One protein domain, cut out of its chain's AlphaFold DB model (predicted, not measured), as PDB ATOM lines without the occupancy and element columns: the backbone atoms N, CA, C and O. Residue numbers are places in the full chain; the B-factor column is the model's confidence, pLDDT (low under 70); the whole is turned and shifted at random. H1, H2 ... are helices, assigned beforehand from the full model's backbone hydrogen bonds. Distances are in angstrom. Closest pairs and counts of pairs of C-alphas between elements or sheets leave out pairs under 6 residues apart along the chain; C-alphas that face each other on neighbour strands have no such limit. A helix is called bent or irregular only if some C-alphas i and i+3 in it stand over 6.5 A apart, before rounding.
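AT A GLANCE: This is residues 191 to 331 of the 331 residues of the protein "Hypothetical protein" of Skeletonema marinoi (UniProt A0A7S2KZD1). Four helices, H3, H4, H5 and H6, make an up-and-down bundle, each running against the one before it, with H4 and H5 diagonal to each other. H1 packs on H4 from outside, and short H2 folds back from H1 at one end of the long axis. The 141 printed residues hold six named helices, H1 to H6 in chain order, and no named strand: all helix. The whole is compact, radius of gyration of the C-alphas 15.3 A, but elongated, spanning 49 by 32 by 22 A.

IN THESE COORDINATES: Find C-alpha 254 at (12.893, -16.383, 63.880); H4 runs from there to residue 276, 32.7 A. H6, residues 307 to 329, covers 33.7 A and ends at (30.656, 2.974, 40.407). H3 is residues 227 to 247, 30.5 A, and H5 residues 285 to 299, 21.8 A. H1 is residues 199 to 212, H2 residues 217 to 224. H1 and H6 are only just irregular: C-alphas 201 and 204 are 6.7 A apart, 308 and 311 6.8 A.

HOW THE PARTS SIT: Start at the hub, H4. It touches H6 the same way at a shallow tilt of 23 degrees, closest C-alphas Gly 265 and Thr 316, 5.8 A. With residues 257 to 267 alone it touches H3, its hairpin partner, at Ala 241 and Ile 260, 6.7 A between C-alphas. H5 touches H3, closest C-alphas His 239 and Pro 290, 5.0 A. H5 and H6 form a hairpin, closest C-alphas Lys 295 and Leu 317, 6.2 A. H3 and H6 are apart. H1 touches H4, closest C-alphas Met 207 and Ile 270, 5.5 A. H1 and H2 form a hairpin. In H2 and H4 every O i to N i+4 pair is within hydrogen-bond range; H1 has 8 of 10, H3 16 of 17, H5 9 of 11, H6 17 of 19.

THE WHOLE: The farthest C-alphas, Lys 217 and Arg 251, are 49.4 A apart. The printed part has no cut and no long link. Mean pLDDT of the printed part is 76.4; look for values under 70 at, among others, residues 191 to 197 and 277 to 283.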
ATOM      1  N   GLU A 191       1.046 -18.308  52.062       47.38
ATOM      2  CA  GLU A 191       1.343 -19.311  53.090       47.38
ATOM      3  C   GLU A 191       2.765 -19.891  52.907       47.38
ATOM      4  O   GLU A 191       2.979 -20.781  52.097       47.38
ATOM      5  N   ARG A 192       3.723 -19.384  53.712       50.88
ATOM      6  CA  ARG A 192       5.086 -19.927  54.009       50.88
ATOM      7  C   ARG A 192       6.134 -20.001  52.867       50.88
ATOM      8  O   ARG A 192       5.915 -20.608  51.833       50.88
ATOM      9  N   LEU A 193       7.312 -19.385  53.074       48.03
ATOM     10  CA  LEU A 193       8.462 -19.403  52.141       48.03
ATOM     11  C   LEU A 193       9.325 -20.653  52.349       48.03
ATOM     12  O   LEU A 193      10.052 -21.068  51.455       48.03
ATOM     13  N   GLU A 194       9.258 -21.236  53.545       44.94
ATOM     14  CA  GLU A 194      10.358 -22.017  54.117       44.94
ATOM     15  C   GLU A 194      10.586 -23.404  53.509       44.94
ATOM     16  O   GLU A 194      11.542 -24.067  53.888       44.94
ATOM     17  N   THR A 195       9.756 -23.889  52.582       46.16
ATOM     18  CA  THR A 195       9.888 -25.291  52.125       46.16
ATOM     19  C   THR A 195       9.772 -25.524  50.623       46.16
ATOM     20  O   THR A 195       9.951 -26.659  50.187       46.16
ATOM     21  N   SER A 196       9.494 -24.505  49.800       55.41
ATOM     22  CA  SER A 196       9.117 -24.757  48.398       55.41
ATOM     23  C   SER A 196       9.927 -24.042  47.325       55.41
ATOM     24  O   SER A 196       9.712 -24.359  46.158       55.41
ATOM     25  N   GLU A 197      10.792 -23.078  47.656       69.81
ATOM     26  CA  GLU A 197      11.582 -22.368  46.643       69.81
ATOM     27  C   GLU A 197      12.947 -23.047  46.445       69.81
ATOM     28  O   GLU A 197      13.827 -22.897  47.289       69.81
ATOM     29  N   PRO A 198      13.175 -23.772  45.334       78.69
ATOM     30  CA  PRO A 198      14.403 -24.542  45.145       78.69
ATOM     31  C   PRO A 198      15.604 -23.671  44.754       78.69
ATOM     32  O   PRO A 198      16.699 -24.194  44.554       78.69
ATOM     33  N   LEU A 199      15.425 -22.344  44.662       84.44
ATOM     34  CA  LEU A 199      16.514 -21.415  44.372       84.44
ATOM     35  C   LEU A 199      17.609 -21.517  45.435       84.44
ATOM     36  O   LEU A 199      18.782 -21.527  45.079       84.44
ATOM     37  N   CYS A 200      17.246 -21.670  46.714       82.88
ATOM     38  CA  CYS A 200      18.211 -21.789  47.809       82.88
ATOM     39  C   CYS A 200      19.167 -22.978  47.639       82.88
ATOM     40  O   CYS A 200      20.323 -22.880  48.036       82.88
ATOM     41  N   CYS A 201      18.722 -24.061  46.996       85.19
ATOM     42  CA  CYS A 201      19.561 -25.215  46.690       85.19
ATOM     43  C   CYS A 201      20.514 -24.937  45.522       85.19
ATOM     44  O   CYS A 201      21.613 -25.477  45.495       85.19
ATOM     45  N   LEU A 202      20.121 -24.087  44.568       88.31
ATOM     46  CA  LEU A 202      20.949 -23.738  43.410       88.31
ATOM     47  C   LEU A 202      21.998 -22.659  43.724       88.31
ATOM     48  O   LEU A 202      23.046 -22.640  43.080       88.31
ATOM     49  N   LEU A 203      21.743 -21.763  44.688       88.19
ATOM     50  CA  LEU A 203      22.637 -20.635  44.996       88.19
ATOM     51  C   LEU A 203      24.075 -21.049  45.357       88.19
ATOM     52  O   LEU A 203      24.989 -20.429  44.811       88.19
ATOM     53  N   PRO A 204      24.328 -22.078  46.194       85.38
ATOM     54  CA  PRO A 204      25.693 -22.530  46.468       85.38
ATOM     55  C   PRO A 204      26.437 -22.943  45.195       85.38
ATOM     56  O   PRO A 204      27.574 -22.528  44.981       85.38
ATOM     57  N   CYS A 205      25.777 -23.684  44.298       85.94
ATOM     58  CA  CYS A 205      26.364 -24.056  43.013       85.94
ATOM     59  C   CYS A 205      26.652 -22.833  42.145       85.94
ATOM     60  O   CYS A 205      27.727 -22.747  41.564       85.94
ATOM     61  N   ILE A 206      25.714 -21.885  42.060       86.62
ATOM     62  CA  ILE A 206      25.888 -20.657  41.276       86.62
ATOM     63  C   ILE A 206      27.077 -19.853  41.800       86.62
ATOM     64  O   ILE A 206      27.897 -19.407  41.001       86.62
ATOM     65  N   MET A 207      27.213 -19.713  43.122       86.00
ATOM     66  CA  MET A 207      28.358 -19.041  43.733       86.00
ATOM     67  C   MET A 207      29.675 -19.707  43.327       86.00
ATOM     68  O   MET A 207      30.588 -19.018  42.876       86.00
ATOM     69  N   SER A 208      29.754 -21.039  43.403       82.81
ATOM     70  CA  SER A 208      30.934 -21.784  42.951       82.81
ATOM     71  C   SER A 208      31.211 -21.560  41.462       82.81
ATOM     72  O   SER A 208      32.335 -21.235  41.092       82.81
ATOM     73  N   VAL A 209      30.191 -21.642  40.600       81.06
ATOM     74  CA  VAL A 209      30.327 -21.402  39.150       81.06
ATOM     75  C   VAL A 209      30.868 -19.996  38.865       81.06
ATOM     76  O   VAL A 209      31.795 -19.840  38.067       81.06
ATOM     77  N   VAL A 210      30.311 -18.972  39.518       80.50
ATOM     78  CA  VAL A 210      30.719 -17.572  39.339       80.50
ATOM     79  C   VAL A 210      32.147 -17.358  39.849       80.50
ATOM     80  O   VAL A 210      32.953 -16.765  39.131       80.50
ATOM     81  N   ALA A 211      32.512 -17.911  41.007       80.06
ATOM     82  CA  ALA A 211      33.873 -17.826  41.543       80.06
ATOM     83  C   ALA A 211      34.914 -18.495  40.619       80.06
ATOM     84  O   ALA A 211      36.000 -17.950  40.389       80.06
ATOM     85  N   CYS A 212      34.571 -19.639  40.014       75.56
ATOM     86  CA  CYS A 212      35.432 -20.351  39.062       75.56
ATOM     87  C   CYS A 212      35.595 -19.619  37.715       75.56
ATOM     88  O   CYS A 212      36.533 -19.898  36.963       75.56
ATOM     89  N   SER A 213      34.732 -18.652  37.384       73.19
ATOM     90  CA  SER A 213      34.836 -17.884  36.131       73.19
ATOM     91  C   SER A 213      36.143 -17.087  36.014       73.19
ATOM     92  O   SER A 213      36.652 -16.882  34.908       73.19
ATOM     93  N   ASN A 214      36.740 -16.719  37.151       67.94
ATOM     94  CA  ASN A 214      37.994 -15.972  37.216       67.94
ATOM     95  C   ASN A 214      39.230 -16.825  36.872       67.94
ATOM     96  O   ASN A 214      40.280 -16.273  36.531       67.94
ATOM     97  N   SER A 215      39.135 -18.158  36.959       68.75
ATOM     98  CA  SER A 215      40.283 -19.063  36.812       68.75
ATOM     99  C   SER A 215      40.416 -19.669  35.408       68.75
ATOM    100  O   SER A 215      41.524 -20.048  35.011       68.75
ATOM    101  N   ASN A 216      39.335 -19.733  34.617       69.31
ATOM    102  CA  ASN A 216      39.320 -20.458  33.341       69.31
ATOM    103  C   ASN A 216      38.434 -19.790  32.264       69.31
ATOM    104  O   ASN A 216      37.232 -19.621  32.434       69.31
ATOM    105  N   LYS A 217      39.011 -19.490  31.090       69.50
ATOM    106  CA  LYS A 217      38.306 -18.847  29.957       69.50
ATOM    107  C   LYS A 217      37.153 -19.678  29.377       69.50
ATOM    108  O   LYS A 217      36.177 -19.110  28.887       69.50
ATOM    109  N   ASN A 218      37.261 -21.006  29.413       65.62
ATOM    110  CA  ASN A 218      36.186 -21.884  28.942       65.62
ATOM    111  C   ASN A 218      34.998 -21.823  29.911       65.62
ATOM    112  O   ASN A 218      33.852 -21.709  29.483       65.62
ATOM    113  N   VAL A 219      35.289 -21.783  31.215       70.00
ATOM    114  CA  VAL A 219      34.287 -21.588  32.270       70.00
ATOM    115  C   VAL A 219      33.645 -20.205  32.161       70.00
ATOM    116  O   VAL A 219      32.426 -20.097  32.217       70.00
ATOM    117  N   GLN A 220      34.431 -19.162  31.892       71.62
ATOM    118  CA  GLN A 220      33.939 -17.794  31.705       71.62
ATOM    119  C   GLN A 220      32.864 -17.689  30.609       71.62
ATOM    120  O   GLN A 220      31.880 -16.968  30.767       71.62
ATOM    121  N   THR A 221      33.019 -18.430  29.509       70.44
ATOM    122  CA  THR A 221      32.029 -18.441  28.420       70.44
ATOM    123  C   THR A 221      30.719 -19.092  28.876       70.44
ATOM    124  O   THR A 221      29.648 -18.529  28.657       70.44
ATOM    125  N   ALA A 222      30.795 -20.224  29.585       67.88
ATOM    126  CA  ALA A 222      29.622 -20.880  30.164       67.88
ATOM    127  C   ALA A 222      28.924 -19.985  31.207       67.88
ATOM    128  O   ALA A 222      27.701 -19.862  31.183       67.88
ATOM    129  N   VAL A 223      29.691 -19.293  32.055       72.38
ATOM    130  CA  VAL A 223      29.167 -18.366  33.073       72.38
ATOM    131  C   VAL A 223      28.460 -17.175  32.433       72.38
ATOM    132  O   VAL A 223      27.379 -16.813  32.877       72.38
ATOM    133  N   SER A 224      28.977 -16.629  31.327       75.31
ATOM    134  CA  SER A 224      28.330 -15.494  30.646       75.31
ATOM    135  C   SER A 224      26.904 -15.789  30.154       75.31
ATOM    136  O   SER A 224      26.088 -14.879  30.014       75.31
ATOM    137  N   SER A 225      26.571 -17.068  29.929       72.88
ATOM    138  CA  SER A 225      25.209 -17.487  29.571       72.88
ATOM    139  C   SER A 225      24.221 -17.407  30.745       72.88
ATOM    140  O   SER A 225      23.014 -17.293  30.526       72.88
ATOM    141  N   LEU A 226      24.731 -17.407  31.982       77.38
ATOM    142  CA  LEU A 226      23.954 -17.273  33.212       77.38
ATOM    143  C   LEU A 226      23.663 -15.815  33.564       77.38
ATOM    144  O   LEU A 226      22.661 -15.578  34.228       77.38
ATOM    145  N   ASP A 227      24.473 -14.850  33.111       78.75
ATOM    146  CA  ASP A 227      24.417 -13.453  33.575       78.75
ATOM    147  C   ASP A 227      23.001 -12.858  33.526       78.75
ATOM    148  O   ASP A 227      22.492 -12.344  34.523       78.75
ATOM    149  N   ARG A 228      22.326 -12.958  32.373       78.69
ATOM    150  CA  ARG A 228      20.988 -12.372  32.181       78.69
ATOM    151  C   ARG A 228      19.901 -13.116  32.980       78.69
ATOM    152  O   ARG A 228      19.168 -12.437  33.703       78.69
ATOM    153  N   PRO A 229      19.773 -14.460  32.904       81.25
ATOM    154  CA  PRO A 229      18.860 -15.209  33.771       81.25
ATOM    155  C   PRO A 229      19.098 -14.952  35.261       81.25
ATOM    156  O   PRO A 229      18.144 -14.729  36.000       81.25
ATOM    157  N   LEU A 230      20.357 -14.930  35.695       84.06
ATOM    158  CA  LEU A 230      20.741 -14.767  37.092       84.06
ATOM    159  C   LEU A 230      20.330 -13.390  37.620       84.06
ATOM    160  O   LEU A 230      19.591 -13.314  38.598       84.06
ATOM    161  N   VAL A 231      20.693 -12.309  36.924       83.44
ATOM    162  CA  VAL A 231      20.292 -10.941  37.302       83.44
ATOM    163  C   VAL A 231      18.770 -10.799  37.367       83.44
ATOM    164  O   VAL A 231      18.243 -10.248  38.337       83.44
ATOM    165  N   TYR A 232      18.058 -11.326  36.369       84.50
ATOM    166  CA  TYR A 232      16.599 -11.267  36.316       84.50
ATOM    167  C   TYR A 232      15.951 -12.001  37.501       84.50
ATOM    168  O   TYR A 232      15.113 -11.434  38.209       84.50
ATOM    169  N   VAL A 233      16.357 -13.251  37.746       85.31
ATOM    170  CA  VAL A 233      15.797 -14.095  38.811       85.31
ATOM    171  C   VAL A 233      16.138 -13.539  40.190       85.31
ATOM    172  O   VAL A 233      15.258 -13.469  41.046       85.31
ATOM    173  N   MET A 234      17.370 -13.073  40.403       86.75
ATOM    174  CA  MET A 234      17.780 -12.470  41.673       86.75
ATOM    175  C   MET A 234      17.058 -11.155  41.945       86.75
ATOM    176  O   MET A 234      16.604 -10.943  43.064       86.75
ATOM    177  N   SER A 235      16.894 -10.287  40.938       85.50
ATOM    178  CA  SER A 235      16.134  -9.039  41.084       85.50
ATOM    179  C   SER A 235      14.702  -9.317  41.555       85.50
ATOM    180  O   SER A 235      14.231  -8.730  42.536       85.50
ATOM    181  N   ARG A 236      14.031 -10.282  40.912       85.88
ATOM    182  CA  ARG A 236      12.672 -10.714  41.269       85.88
ATOM    183  C   ARG A 236      12.606 -11.354  42.648       85.88
ATOM    184  O   ARG A 236      11.744 -10.978  43.441       85.88
ATOM    185  N   PHE A 237      13.517 -12.276  42.949       86.31
ATOM    186  CA  PHE A 237      13.596 -12.920  44.255       86.31
ATOM    187  C   PHE A 237      13.785 -11.888  45.369       86.31
ATOM    188  O   PHE A 237      12.973 -11.841  46.289       86.31
ATOM    189  N   LEU A 238      14.792 -11.016  45.249       85.94
ATOM    190  CA  LEU A 238      15.086  -9.982  46.238       85.94
ATOM    191  C   LEU A 238      13.883  -9.064  46.444       85.94
ATOM    192  O   LEU A 238      13.546  -8.757  47.583       85.94
ATOM    193  N   HIS A 239      13.191  -8.670  45.376       84.50
ATOM    194  CA  HIS A 239      11.984  -7.862  45.507       84.50
ATOM    195  C   HIS A 239      10.888  -8.580  46.315       84.50
ATOM    196  O   HIS A 239      10.373  -8.013  47.278       84.50
ATOM    197  N   ARG A 240      10.576  -9.841  45.985       83.31
ATOM    198  CA  ARG A 240       9.568 -10.637  46.715       83.31
ATOM    199  C   ARG A 240       9.960 -10.876  48.171       83.31
ATOM    200  O   ARG A 240       9.115 -10.777  49.056       83.31
ATOM    201  N   ALA A 241      11.227 -11.194  48.410       81.56
ATOM    202  CA  ALA A 241      11.753 -11.451  49.741       81.56
ATOM    203  C   ALA A 241      11.699 -10.181  50.609       81.56
ATOM    204  O   ALA A 241      11.296 -10.259  51.767       81.56
ATOM    205  N   GLY A 242      11.987  -9.008  50.030       80.12
ATOM    206  CA  GLY A 242      11.864  -7.718  50.710       80.12
ATOM    207  C   GLY A 242      10.414  -7.349  51.046       80.12
ATOM    208  O   GLY A 242      10.134  -6.906  52.157       80.12
ATOM    209  N   GLU A 243       9.465  -7.578  50.133       79.56
ATOM    210  CA  GLU A 243       8.038  -7.366  50.427       79.56
ATOM    211  C   GLU A 243       7.532  -8.322  51.514       79.56
ATOM    212  O   GLU A 243       6.777  -7.925  52.400       79.56
ATOM    213  N   ARG A 244       7.995  -9.573  51.507       78.56
ATOM    214  CA  ARG A 244       7.651 -10.546  52.545       78.56
ATOM    215  C   ARG A 244       8.230 -10.183  53.908       78.56
ATOM    216  O   ARG A 244       7.525 -10.306  54.905       78.56
ATOM    217  N   TRP A 245       9.476  -9.712  53.944       80.56
ATOM    218  CA  TRP A 245      10.139  -9.257  55.166       80.56
ATOM    219  C   TRP A 245       9.312  -8.196  55.902       80.56
ATOM    220  O   TRP A 245       9.088  -8.308  57.104       80.56
ATOM    221  N   LYS A 246       8.749  -7.225  55.168       76.94
ATOM    222  CA  LYS A 246       7.873  -6.180  55.734       76.94
ATOM    223  C   LYS A 246       6.607  -6.729  56.404       76.94
ATOM    224  O   LYS A 246       6.020  -6.053  57.246       76.94
ATOM    225  N   HIS A 247       6.160  -7.921  56.012       77.25
ATOM    226  CA  HIS A 247       4.905  -8.529  56.457       77.25
ATOM    227  C   HIS A 247       5.081  -9.676  57.462       77.25
ATOM    228  O   HIS A 247       4.077 -10.247  57.891       77.25
ATOM    229  N   LEU A 248       6.315 -10.018  57.847       75.50
ATOM    230  CA  LEU A 248       6.583 -11.087  58.810       75.50
ATOM    231  C   LEU A 248       6.089 -10.713  60.222       75.50
ATOM    232  O   LEU A 248       6.329  -9.598  60.694       75.50
ATOM    233  N   ASP A 249       5.423 -11.647  60.921       68.56
ATOM    234  CA  ASP A 249       4.971 -11.425  62.304       68.56
ATOM    235  C   ASP A 249       6.118 -11.680  63.297       68.56
ATOM    236  O   ASP A 249       6.534 -12.812  63.571       68.56
ATOM    237  N   ARG A 250       6.624 -10.579  63.854       62.97
ATOM    238  CA  ARG A 250       7.951 -10.436  64.478       62.97
ATOM    239  C   ARG A 250       8.147 -11.207  65.784       62.97
ATOM    240  O   ARG A 250       9.259 -11.279  66.284       62.97
ATOM    241  N   ARG A 251       7.087 -11.779  66.365       56.09
ATOM    242  CA  ARG A 251       7.136 -12.449  67.682       56.09
ATOM    243  C   ARG A 251       7.174 -13.978  67.627       56.09
ATOM    244  O   ARG A 251       7.167 -14.603  68.685       56.09
ATOM    245  N   SER A 252       7.146 -14.594  66.442       55.59
ATOM    246  CA  SER A 252       6.998 -16.059  66.340       55.59
ATOM    247  C   SER A 252       7.762 -16.749  65.203       55.59
ATOM    248  O   SER A 252       7.625 -17.960  65.053       55.59
ATOM    249  N   GLN A 253       8.554 -16.017  64.411       62.25
ATOM    250  CA  GLN A 253       9.113 -16.512  63.142       62.25
ATOM    251  C   GLN A 253      10.608 -16.190  62.976       62.25
ATOM    252  O   GLN A 253      11.025 -15.656  61.951       62.25
ATOM    253  N   THR A 254      11.427 -16.515  63.983       68.31
ATOM    254  CA  THR A 254      12.893 -16.383  63.880       68.31
ATOM    255  C   THR A 254      13.440 -17.179  62.699       68.31
ATOM    256  O   THR A 254      14.232 -16.649  61.928       68.31
ATOM    257  N   ASP A 255      12.971 -18.411  62.509       74.38
ATOM    258  CA  ASP A 255      13.520 -19.346  61.519       74.38
ATOM    259  C   ASP A 255      13.276 -18.871  60.077       74.38
ATOM    260  O   ASP A 255      14.176 -18.926  59.231       74.38
ATOM    261  N   GLU A 256      12.102 -18.285  59.821       77.06
ATOM    262  CA  GLU A 256      11.743 -17.768  58.499       77.06
ATOM    263  C   GLU A 256      12.558 -16.517  58.181       77.06
ATOM    264  O   GLU A 256      13.060 -16.352  57.066       77.06
ATOM    265  N   ALA A 257      12.748 -15.662  59.186       78.88
ATOM    266  CA  ALA A 257      13.566 -14.469  59.075       78.88
ATOM    267  C   ALA A 257      15.044 -14.818  58.820       78.88
ATOM    268  O   ALA A 257      15.653 -14.254  57.910       78.88
ATOM    269  N   PHE A 258      15.600 -15.794  59.550       80.12
ATOM    270  CA  PHE A 258      16.949 -16.314  59.303       80.12
ATOM    271  C   PHE A 258      17.076 -16.856  57.882       80.12
ATOM    272  O   PHE A 258      17.995 -16.472  57.164       80.12
ATOM    273  N   THR A 259      16.124 -17.678  57.442       79.19
ATOM    274  CA  THR A 259      16.136 -18.272  56.101       79.19
ATOM    275  C   THR A 259      16.137 -17.199  55.011       79.19
ATOM    276  O   THR A 259      16.956 -17.246  54.090       79.19
ATOM    277  N   ILE A 260      15.264 -16.193  55.127       81.44
ATOM    278  CA  ILE A 260      15.194 -15.077  54.177       81.44
ATOM    279  C   ILE A 260      16.520 -14.308  54.137       81.44
ATOM    280  O   ILE A 260      17.029 -14.034  53.045       81.44
ATOM    281  N   LEU A 261      17.093 -13.975  55.298       83.12
ATOM    282  CA  LEU A 261      18.362 -13.249  55.374       83.12
ATOM    283  C   LEU A 261      19.527 -14.076  54.823       83.12
ATOM    284  O   LEU A 261      20.334 -13.543  54.067       83.12
ATOM    285  N   SER A 262      19.595 -15.377  55.111       83.00
ATOM    286  CA  SER A 262      20.647 -16.260  54.592       83.00
ATOM    287  C   SER A 262      20.606 -16.375  53.068       83.00
ATOM    288  O   SER A 262      21.638 -16.224  52.411       83.00
ATOM    289  N   ILE A 263      19.421 -16.589  52.483       83.75
ATOM    290  CA  ILE A 263      19.266 -16.666  51.021       83.75
ATOM    291  C   ILE A 263      19.600 -15.308  50.385       83.75
ATOM    292  O   ILE A 263      20.292 -15.249  49.366       83.75
ATOM    293  N   THR A 264      19.162 -14.212  51.011       85.56
ATOM    294  CA  THR A 264      19.467 -12.845  50.564       85.56
ATOM    295  C   THR A 264      20.968 -12.570  50.605       85.56
ATOM    296  O   THR A 264      21.517 -12.106  49.610       85.56
ATOM    297  N   GLY A 265      21.657 -12.924  51.689       84.75
ATOM    298  CA  GLY A 265      23.107 -12.777  51.816       84.75
ATOM    299  C   GLY A 265      23.874 -13.539  50.733       84.75
ATOM    300  O   GLY A 265      24.762 -12.975  50.097       84.75
ATOM    301  N   LEU A 266      23.481 -14.784  50.434       85.75
ATOM    302  CA  LEU A 266      24.057 -15.549  49.318       85.75
ATOM    303  C   LEU A 266      23.835 -14.856  47.969       85.75
ATOM    304  O   LEU A 266      24.751 -14.788  47.152       85.75
ATOM    305  N   CYS A 267      22.643 -14.297  47.748       87.44
ATOM    306  CA  CYS A 267      22.368 -13.525  46.541       87.44
ATOM    307  C   CYS A 267      23.289 -12.298  46.434       87.44
ATOM    308  O   CYS A 267      23.833 -12.019  45.369       87.44
ATOM    309  N   LEU A 268      23.501 -11.574  47.532       87.25
ATOM    310  CA  LEU A 268      24.377 -10.401  47.546       87.25
ATOM    311  C   LEU A 268      25.836 -10.767  47.255       87.25
ATOM    312  O   LEU A 268      26.476 -10.075  46.468       87.25
ATOM    313  N   LEU A 269      26.331 -11.872  47.816       86.56
ATOM    314  CA  LEU A 269      27.686 -12.365  47.550       86.56
ATOM    315  C   LEU A 269      27.889 -12.740  46.078       86.56
ATOM    316  O   LEU A 269      28.895 -12.361  45.481       86.56
ATOM    317  N   ILE A 270      26.914 -13.423  45.470       86.25
ATOM    318  CA  ILE A 270      26.955 -13.756  44.039       86.25
ATOM    319  C   ILE A 270      26.975 -12.477  43.194       86.25
ATOM    320  O   ILE A 270      27.778 -12.368  42.271       86.25
ATOM    321  N   ILE A 271      26.130 -11.488  43.516       83.94
ATOM    322  CA  ILE A 271      26.099 -10.197  42.807       83.94
ATOM    323  C   ILE A 271      27.451  -9.483  42.925       83.94
ATOM    324  O   ILE A 271      27.962  -8.970  41.930       83.94
ATOM    325  N   GLU A 272      28.036  -9.441  44.121       82.62
ATOM    326  CA  GLU A 272      29.344  -8.827  44.351       82.62
ATOM    327  C   GLU A 272      30.438  -9.499  43.504       82.62
ATOM    328  O   GLU A 272      31.198  -8.811  42.811       82.62
ATOM    329  N   GLU A 273      30.472 -10.832  43.473       83.31
ATOM    330  CA  GLU A 273      31.435 -11.593  42.673       83.31
ATOM    331  C   GLU A 273      31.228 -11.383  41.161       83.31
ATOM    332  O   GLU A 273      32.181 -11.196  40.399       83.31
ATOM    333  N   MET A 274      29.978 -11.325  40.697       79.62
ATOM    334  CA  MET A 274      29.666 -11.050  39.290       79.62
ATOM    335  C   MET A 274      30.132  -9.657  38.847       79.62
ATOM    336  O   MET A 274      30.721  -9.495  37.774       79.62
ATOM    337  N   VAL A 275      29.894  -8.634  39.672       76.19
ATOM    338  CA  VAL A 275      30.260  -7.262  39.301       76.19
ATOM    339  C   VAL A 275      31.777  -7.057  39.354       76.19
ATOM    340  O   VAL A 275      32.330  -6.341  38.513       76.19
ATOM    341  N   THR A 276      32.475  -7.708  40.289       74.12
ATOM    342  CA  THR A 276      33.944  -7.638  40.377       74.12
ATOM    343  C   THR A 276      34.638  -8.416  39.252       74.12
ATOM    344  O   THR A 276      35.619  -7.920  38.689       74.12
ATOM    345  N   SER A 277      34.096  -9.567  38.837       67.50
ATOM    346  CA  SER A 277      34.636 -10.414  37.754       67.50
ATOM    347  C   SER A 277      34.455  -9.847  36.335       67.50
ATOM    348  O   SER A 277      34.935 -10.422  35.358       67.50
ATOM    349  N   SER A 278      33.842  -8.663  36.185       56.97
ATOM    350  CA  SER A 278      33.563  -8.014  34.888       56.97
ATOM    351  C   SER A 278      32.629  -8.811  33.961       56.97
ATOM    352  O   SER A 278      32.518  -8.462  32.778       56.97
ATOM    353  N   ALA A 279      31.950  -9.840  34.480       53.19
ATOM    354  CA  ALA A 279      30.850 -10.509  33.799       53.19
ATOM    355  C   ALA A 279      29.760  -9.461  33.500       53.19
ATOM    356  O   ALA A 279      29.489  -8.587  34.322       53.19
ATOM    357  N   SER A 280      29.266  -9.447  32.264       54.81
ATOM    358  CA  SER A 280      28.294  -8.516  31.668       54.81
ATOM    359  C   SER A 280      27.823  -7.316  32.518       54.81
ATOM    360  O   SER A 280      26.965  -7.451  33.378       54.81
ATOM    361  N   ARG A 281      28.229  -6.081  32.170       57.91
ATOM    362  CA  ARG A 281      27.651  -4.839  32.750       57.91
ATOM    363  C   ARG A 281      26.149  -4.645  32.466       57.91
ATOM    364  O   ARG A 281      25.541  -3.707  32.981       57.91
ATOM    365  N   VAL A 282      25.569  -5.466  31.591       53.81
ATOM    366  CA  VAL A 282      24.185  -5.345  31.130       53.81
ATOM    367  C   VAL A 282      23.272  -6.057  32.123       53.81
ATOM    368  O   VAL A 282      23.414  -7.255  32.339       53.81
ATOM    369  N   GLY A 283      22.331  -5.315  32.710       61.09
ATOM    370  CA  GLY A 283      21.303  -5.847  33.613       61.09
ATOM    371  C   GLY A 283      21.465  -5.429  35.076       61.09
ATOM    372  O   GLY A 283      20.475  -5.339  35.787       61.09
ATOM    373  N   TYR A 284      22.662  -5.051  35.534       70.62
ATOM    374  CA  TYR A 284      22.891  -4.719  36.950       70.62
ATOM    375  C   TYR A 284      22.093  -3.512  37.482       70.62
ATOM    376  O   TYR A 284      21.861  -3.388  38.685       70.62
ATOM    377  N   GLN A 285      21.617  -2.629  36.598       71.44
ATOM    378  CA  GLN A 285      20.690  -1.558  36.979       71.44
ATOM    379  C   GLN A 285      19.377  -2.113  37.556       71.44
ATOM    380  O   GLN A 285      18.819  -1.514  38.476       71.44
ATOM    381  N   GLU A 286      18.927  -3.285  37.097       77.62
ATOM    382  CA  GLU A 286      17.710  -3.955  37.574       77.62
ATOM    383  C   GLU A 286      17.832  -4.450  39.023       77.62
ATOM    384  O   GLU A 286      16.817  -4.653  39.687       77.62
ATOM    385  N   LEU A 287      19.055  -4.591  39.551       81.88
ATOM    386  CA  LEU A 287      19.303  -4.951  40.954       81.88
ATOM    387  C   LEU A 287      19.250  -3.738  41.886       81.88
ATOM    388  O   LEU A 287      19.019  -3.886  43.081       81.88
ATOM    389  N   THR A 288      19.420  -2.520  41.362       81.50
ATOM    390  CA  THR A 288      19.518  -1.317  42.205       81.50
ATOM    391  C   THR A 288      18.222  -1.060  42.976       81.50
ATOM    392  O   THR A 288      18.266  -0.748  44.162       81.50
ATOM    393  N   SER A 289      17.066  -1.203  42.324       84.75
ATOM    394  CA  SER A 289      15.771  -0.949  42.967       84.75
ATOM    395  C   SER A 289      15.447  -1.964  44.076       84.75
ATOM    396  O   SER A 289      15.171  -1.507  45.186       84.75
ATOM    397  N   PRO A 290      15.542  -3.293  43.860       84.06
ATOM    398  CA  PRO A 290      15.367  -4.273  44.935       84.06
ATOM    399  C   PRO A 290      16.326  -4.069  46.114       84.06
ATOM    400  O   PRO A 290      15.913  -4.187  47.263       84.06
ATOM    401  N   LEU A 291      17.589  -3.712  45.852       84.25
ATOM    402  CA  LEU A 291      18.580  -3.467  46.905       84.25
ATOM    403  C   LEU A 291      18.267  -2.225  47.746       84.25
ATOM    404  O   LEU A 291      18.516  -2.223  48.949       84.25
ATOM    405  N   ILE A 292      17.711  -1.171  47.142       83.31
ATOM    406  CA  ILE A 292      17.236  -0.000  47.894       83.31
ATOM    407  C   ILE A 292      16.075  -0.397  48.807       83.31
ATOM    408  O   ILE A 292      16.112  -0.060  49.987       83.31
ATOM    409  N   VAL A 293      15.106  -1.165  48.294       84.38
ATOM    410  CA  VAL A 293      13.972  -1.664  49.093       84.38
ATOM    411  C   VAL A 293      14.464  -2.489  50.281       84.38
ATOM    412  O   VAL A 293      13.997  -2.284  51.395       84.38
ATOM    413  N   TRP A 294      15.438  -3.374  50.061       85.44
ATOM    414  CA  TRP A 294      16.065  -4.150  51.130       85.44
ATOM    415  C   TRP A 294      16.763  -3.277  52.164       85.44
ATOM    416  O   TRP A 294      16.580  -3.472  53.361       85.44
ATOM    417  N   LYS A 295      17.547  -2.293  51.717       83.44
ATOM    418  CA  LYS A 295      18.233  -1.375  52.623       83.44
ATOM    419  C   LYS A 295      17.247  -0.604  53.502       83.44
ATOM    420  O   LYS A 295      17.488  -0.471  54.694       83.44
ATOM    421  N   GLU A 296      16.175  -0.081  52.914       84.06
ATOM    422  CA  GLU A 296      15.128   0.646  53.641       84.06
ATOM    423  C   GLU A 296      14.416  -0.277  54.636       84.06
ATOM    424  O   GLU A 296      14.321   0.065  55.810       84.06
ATOM    425  N   ALA A 297      14.028  -1.478  54.202       81.56
ATOM    426  CA  ALA A 297      13.342  -2.452  55.046       81.56
ATOM    427  C   ALA A 297      14.196  -2.963  56.221       81.56
ATOM    428  O   ALA A 297      13.652  -3.269  57.275       81.56
ATOM    429  N   LEU A 298      15.520  -3.065  56.064       80.75
ATOM    430  CA  LEU A 298      16.420  -3.443  57.162       80.75
ATOM    431  C   LEU A 298      16.662  -2.273  58.129       80.75
ATOM    432  O   LEU A 298      16.691  -2.486  59.335       80.75
ATOM    433  N   LEU A 299      16.795  -1.041  57.619       80.44
ATOM    434  CA  LEU A 299      17.007   0.160  58.443       80.44
ATOM    435  C   LEU A 299      15.788   0.533  59.291       80.44
ATOM    436  O   LEU A 299      15.952   1.032  60.400       80.44
ATOM    437  N   GLU A 300      14.575   0.335  58.773       78.94
ATOM    438  CA  GLU A 300      13.342   0.575  59.534       78.94
ATOM    439  C   GLU A 300      13.210  -0.370  60.743       78.94
ATOM    440  O   GLU A 300      12.504  -0.050  61.696       78.94
ATOM    441  N   GLU A 301      13.920  -1.500  60.724       70.44
ATOM    442  CA  GLU A 301      13.704  -2.640  61.617       70.44
ATOM    443  C   GLU A 301      14.914  -2.960  62.520       70.44
ATOM    444  O   GLU A 301      14.796  -3.769  63.438       70.44
ATOM    445  N   GLU A 302      16.069  -2.310  62.319       66.56
ATOM    446  CA  GLU A 302      17.342  -2.567  63.030       66.56
ATOM    447  C   GLU A 302      17.233  -2.461  64.573       66.56
ATOM    448  O   GLU A 302      17.968  -3.123  65.317       66.56
ATOM    449  N   ASP A 303      16.287  -1.652  65.060       62.09
ATOM    450  CA  ASP A 303      16.034  -1.418  66.488       62.09
ATOM    451  C   ASP A 303      14.949  -2.340  67.091       62.09
ATOM    452  O   ASP A 303      14.825  -2.414  68.316       62.09
ATOM    453  N   GLU A 304      14.160  -3.040  66.264       63.16
ATOM    454  CA  GLU A 304      13.022  -3.875  66.698       63.16
ATOM    455  C   GLU A 304      13.292  -5.387  66.623       63.16
ATOM    456  O   GLU A 304      12.499  -6.193  67.119       63.16
ATOM    457  N   VAL A 305      14.411  -5.776  66.018       69.00
ATOM    458  CA  VAL A 305      14.817  -7.168  65.816       69.00
ATOM    459  C   VAL A 305      15.457  -7.752  67.087       69.00
ATOM    460  O   VAL A 305      16.245  -7.094  67.762       69.00
ATOM    461  N   GLU A 306      15.130  -9.008  67.419       70.12
ATOM    462  CA  GLU A 306      15.752  -9.721  68.545       70.12
ATOM    463  C   GLU A 306      17.281  -9.800  68.394       70.12
ATOM    464  O   GLU A 306      17.799  -9.988  67.292       70.12
ATOM    465  N   ASP A 307      18.008  -9.749  69.517       70.94
ATOM    466  CA  ASP A 307      19.481  -9.757  69.550       70.94
ATOM    467  C   ASP A 307      20.108 -10.895  68.715       70.94
ATOM    468  O   ASP A 307      21.177 -10.719  68.135       70.94
ATOM    469  N   ALA A 308      19.438 -12.050  68.615       68.44
ATOM    470  CA  ALA A 308      19.903 -13.205  67.844       68.44
ATOM    471  C   ALA A 308      19.912 -12.975  66.318       68.44
ATOM    472  O   ALA A 308      20.722 -13.567  65.608       68.44
ATOM    473  N   LEU A 309      19.021 -12.125  65.810       75.12
ATOM    474  CA  LEU A 309      18.862 -11.848  64.380       75.12
ATOM    475  C   LEU A 309      19.562 -10.535  63.978       75.12
ATOM    476  O   LEU A 309      19.868 -10.331  62.802       75.12
ATOM    477  N   LYS A 310      19.900  -9.684  64.955       80.81
ATOM    478  CA  LYS A 310      20.588  -8.403  64.747       80.81
ATOM    479  C   LYS A 310      21.907  -8.539  63.980       80.81
ATOM    480  O   LYS A 310      22.122  -7.821  63.013       80.81
ATOM    481  N   GLU A 311      22.742  -9.518  64.326       83.31
ATOM    482  CA  GLU A 311      24.011  -9.764  63.617       83.31
ATOM    483  C   GLU A 311      23.800 -10.077  62.122       83.31
ATOM    484  O   GLU A 311      24.568  -9.634  61.263       83.31
ATOM    485  N   HIS A 312      22.733 -10.810  61.793       82.06
ATOM    486  CA  HIS A 312      22.408 -11.169  60.412       82.06
ATOM    487  C   HIS A 312      21.865  -9.965  59.635       82.06
ATOM    488  O   HIS A 312      22.217  -9.780  58.468       82.06
ATOM    489  N   VAL A 313      21.051  -9.127  60.284       82.31
ATOM    490  CA  VAL A 313      20.559  -7.860  59.726       82.31
ATOM    491  C   VAL A 313      21.724  -6.917  59.432       82.31
ATOM    492  O   VAL A 313      21.843  -6.458  58.297       82.31
ATOM    493  N   ASP A 314      22.628  -6.713  60.391       84.56
ATOM    494  CA  ASP A 314      23.792  -5.830  60.244       84.56
ATOM    495  C   ASP A 314      24.706  -6.293  59.101       84.56
ATOM    496  O   ASP A 314      25.111  -5.501  58.241       84.56
ATOM    497  N   THR A 315      24.980  -7.601  59.040       85.75
ATOM    498  CA  THR A 315      25.794  -8.208  57.977       85.75
ATOM    499  C   THR A 315      25.142  -8.021  56.606       85.75
ATOM    500  O   THR A 315      25.798  -7.586  55.655       85.75
ATOM    501  N   THR A 316      23.838  -8.294  56.500       82.88
ATOM    502  CA  THR A 316      23.088  -8.135  55.245       82.88
ATOM    503  C   THR A 316      23.058  -6.666  54.820       82.88
ATOM    504  O   THR A 316      23.290  -6.345  53.655       82.88
ATOM    505  N   LEU A 317      22.848  -5.746  55.760       83.88
ATOM    506  CA  LEU A 317      22.823  -4.306  55.509       83.88
ATOM    507  C   LEU A 317      24.179  -3.790  55.010       83.88
ATOM    508  O   LEU A 317      24.231  -2.987  54.070       83.88
ATOM    509  N   GLN A 318      25.278  -4.296  55.575       87.44
ATOM    510  CA  GLN A 318      26.626  -4.016  55.087       87.44
ATOM    511  C   GLN A 318      26.825  -4.524  53.648       87.44
ATOM    512  O   GLN A 318      27.302  -3.768  52.797       87.44
ATOM    513  N   GLN A 319      26.419  -5.761  53.351       85.38
ATOM    514  CA  GLN A 319      26.519  -6.350  52.008       85.38
ATOM    515  C   GLN A 319      25.686  -5.583  50.971       85.38
ATOM    516  O   GLN A 319      26.187  -5.261  49.890       85.38
ATOM    517  N   VAL A 320      24.447  -5.207  51.308       84.31
ATOM    518  CA  VAL A 320      23.597  -4.358  50.453       84.31
ATOM    519  C   VAL A 320      24.278  -3.014  50.195       84.31
ATOM    520  O   VAL A 320      24.306  -2.531  49.058       84.31
ATOM    521  N   GLY A 321      24.860  -2.408  51.234       83.69
ATOM    522  CA  GLY A 321      25.631  -1.172  51.126       83.69
ATOM    523  C   GLY A 321      26.797  -1.288  50.142       83.69
ATOM    524  O   GLY A 321      26.921  -0.446  49.247       83.69
ATOM    525  N   ASN A 322      27.601  -2.345  50.269       85.06
ATOM    526  CA  ASN A 322      28.725  -2.629  49.376       85.06
ATOM    527  C   ASN A 322      28.256  -2.816  47.928       85.06
ATOM    528  O   ASN A 322      28.760  -2.132  47.033       85.06
ATOM    529  N   CYS A 323      27.233  -3.647  47.706       83.38
ATOM    530  CA  CYS A 323      26.656  -3.875  46.382       83.38
ATOM    531  C   CYS A 323      26.180  -2.564  45.742       83.38
ATOM    532  O   CYS A 323      26.516  -2.273  44.597       83.38
ATOM    533  N   LEU A 324      25.455  -1.715  46.477       83.44
ATOM    534  CA  LEU A 324      24.980  -0.427  45.960       83.44
ATOM    535  C   LEU A 324      26.124   0.538  45.608       83.44
ATOM    536  O   LEU A 324      26.007   1.291  44.639       83.44
ATOM    537  N   ILE A 325      27.216   0.546  46.379       84.56
ATOM    538  CA  ILE A 325      28.407   1.359  46.076       84.56
ATOM    539  C   ILE A 325      29.067   0.863  44.789       84.56
ATOM    540  O   ILE A 325      29.368   1.665  43.898       84.56
ATOM    541  N   ILE A 326      29.259  -0.451  44.685       79.62
ATOM    542  CA  ILE A 326      29.828  -1.101  43.508       79.62
ATOM    543  C   ILE A 326      28.972  -0.758  42.282       79.62
ATOM    544  O   ILE A 326      29.476  -0.152  41.339       79.62
ATOM    545  N   LEU A 327      27.661  -1.004  42.330       78.56
ATOM    546  CA  LEU A 327      26.731  -0.721  41.233       78.56
ATOM    547  C   LEU A 327      26.763   0.744  40.777       78.56
ATOM    548  O   LEU A 327      26.806   1.005  39.577       78.56
ATOM    549  N   LYS A 328      26.813   1.705  41.710       78.25
ATOM    550  CA  LYS A 328      26.942   3.139  41.385       78.25
ATOM    551  C   LYS A 328      28.270   3.498  40.728       78.25
ATOM    552  O   LYS A 328      28.328   4.473  39.989       78.25
ATOM    553  N   THR A 329      29.332   2.748  41.007       74.81
ATOM    554  CA  THR A 329      30.656   2.974  40.407       74.81
ATOM    555  C   THR A 329      30.693   2.548  38.933       74.81
ATOM    556  O   THR A 329      31.520   3.046  38.170       74.81
ATOM    557  N   TYR A 330      29.787   1.654  38.522       66.56
ATOM    558  CA  TYR A 330      29.697   1.114  37.161       66.56
ATOM    559  C   TYR A 330      28.521   1.669  36.324       66.56
ATOM    560  O   TYR A 330      28.352   1.227  35.184       66.56
ATOM    561  N   GLN A 331      27.742   2.620  36.862       62.78
ATOM    562  CA  GLN A 331      26.722   3.417  36.150       62.78
ATOM    563  C   GLN A 331      27.348   4.610  35.421       62.78
ATOM    564  O   GLN A 331      26.889   4.892  34.291       62.78
TER     565      GLN A 331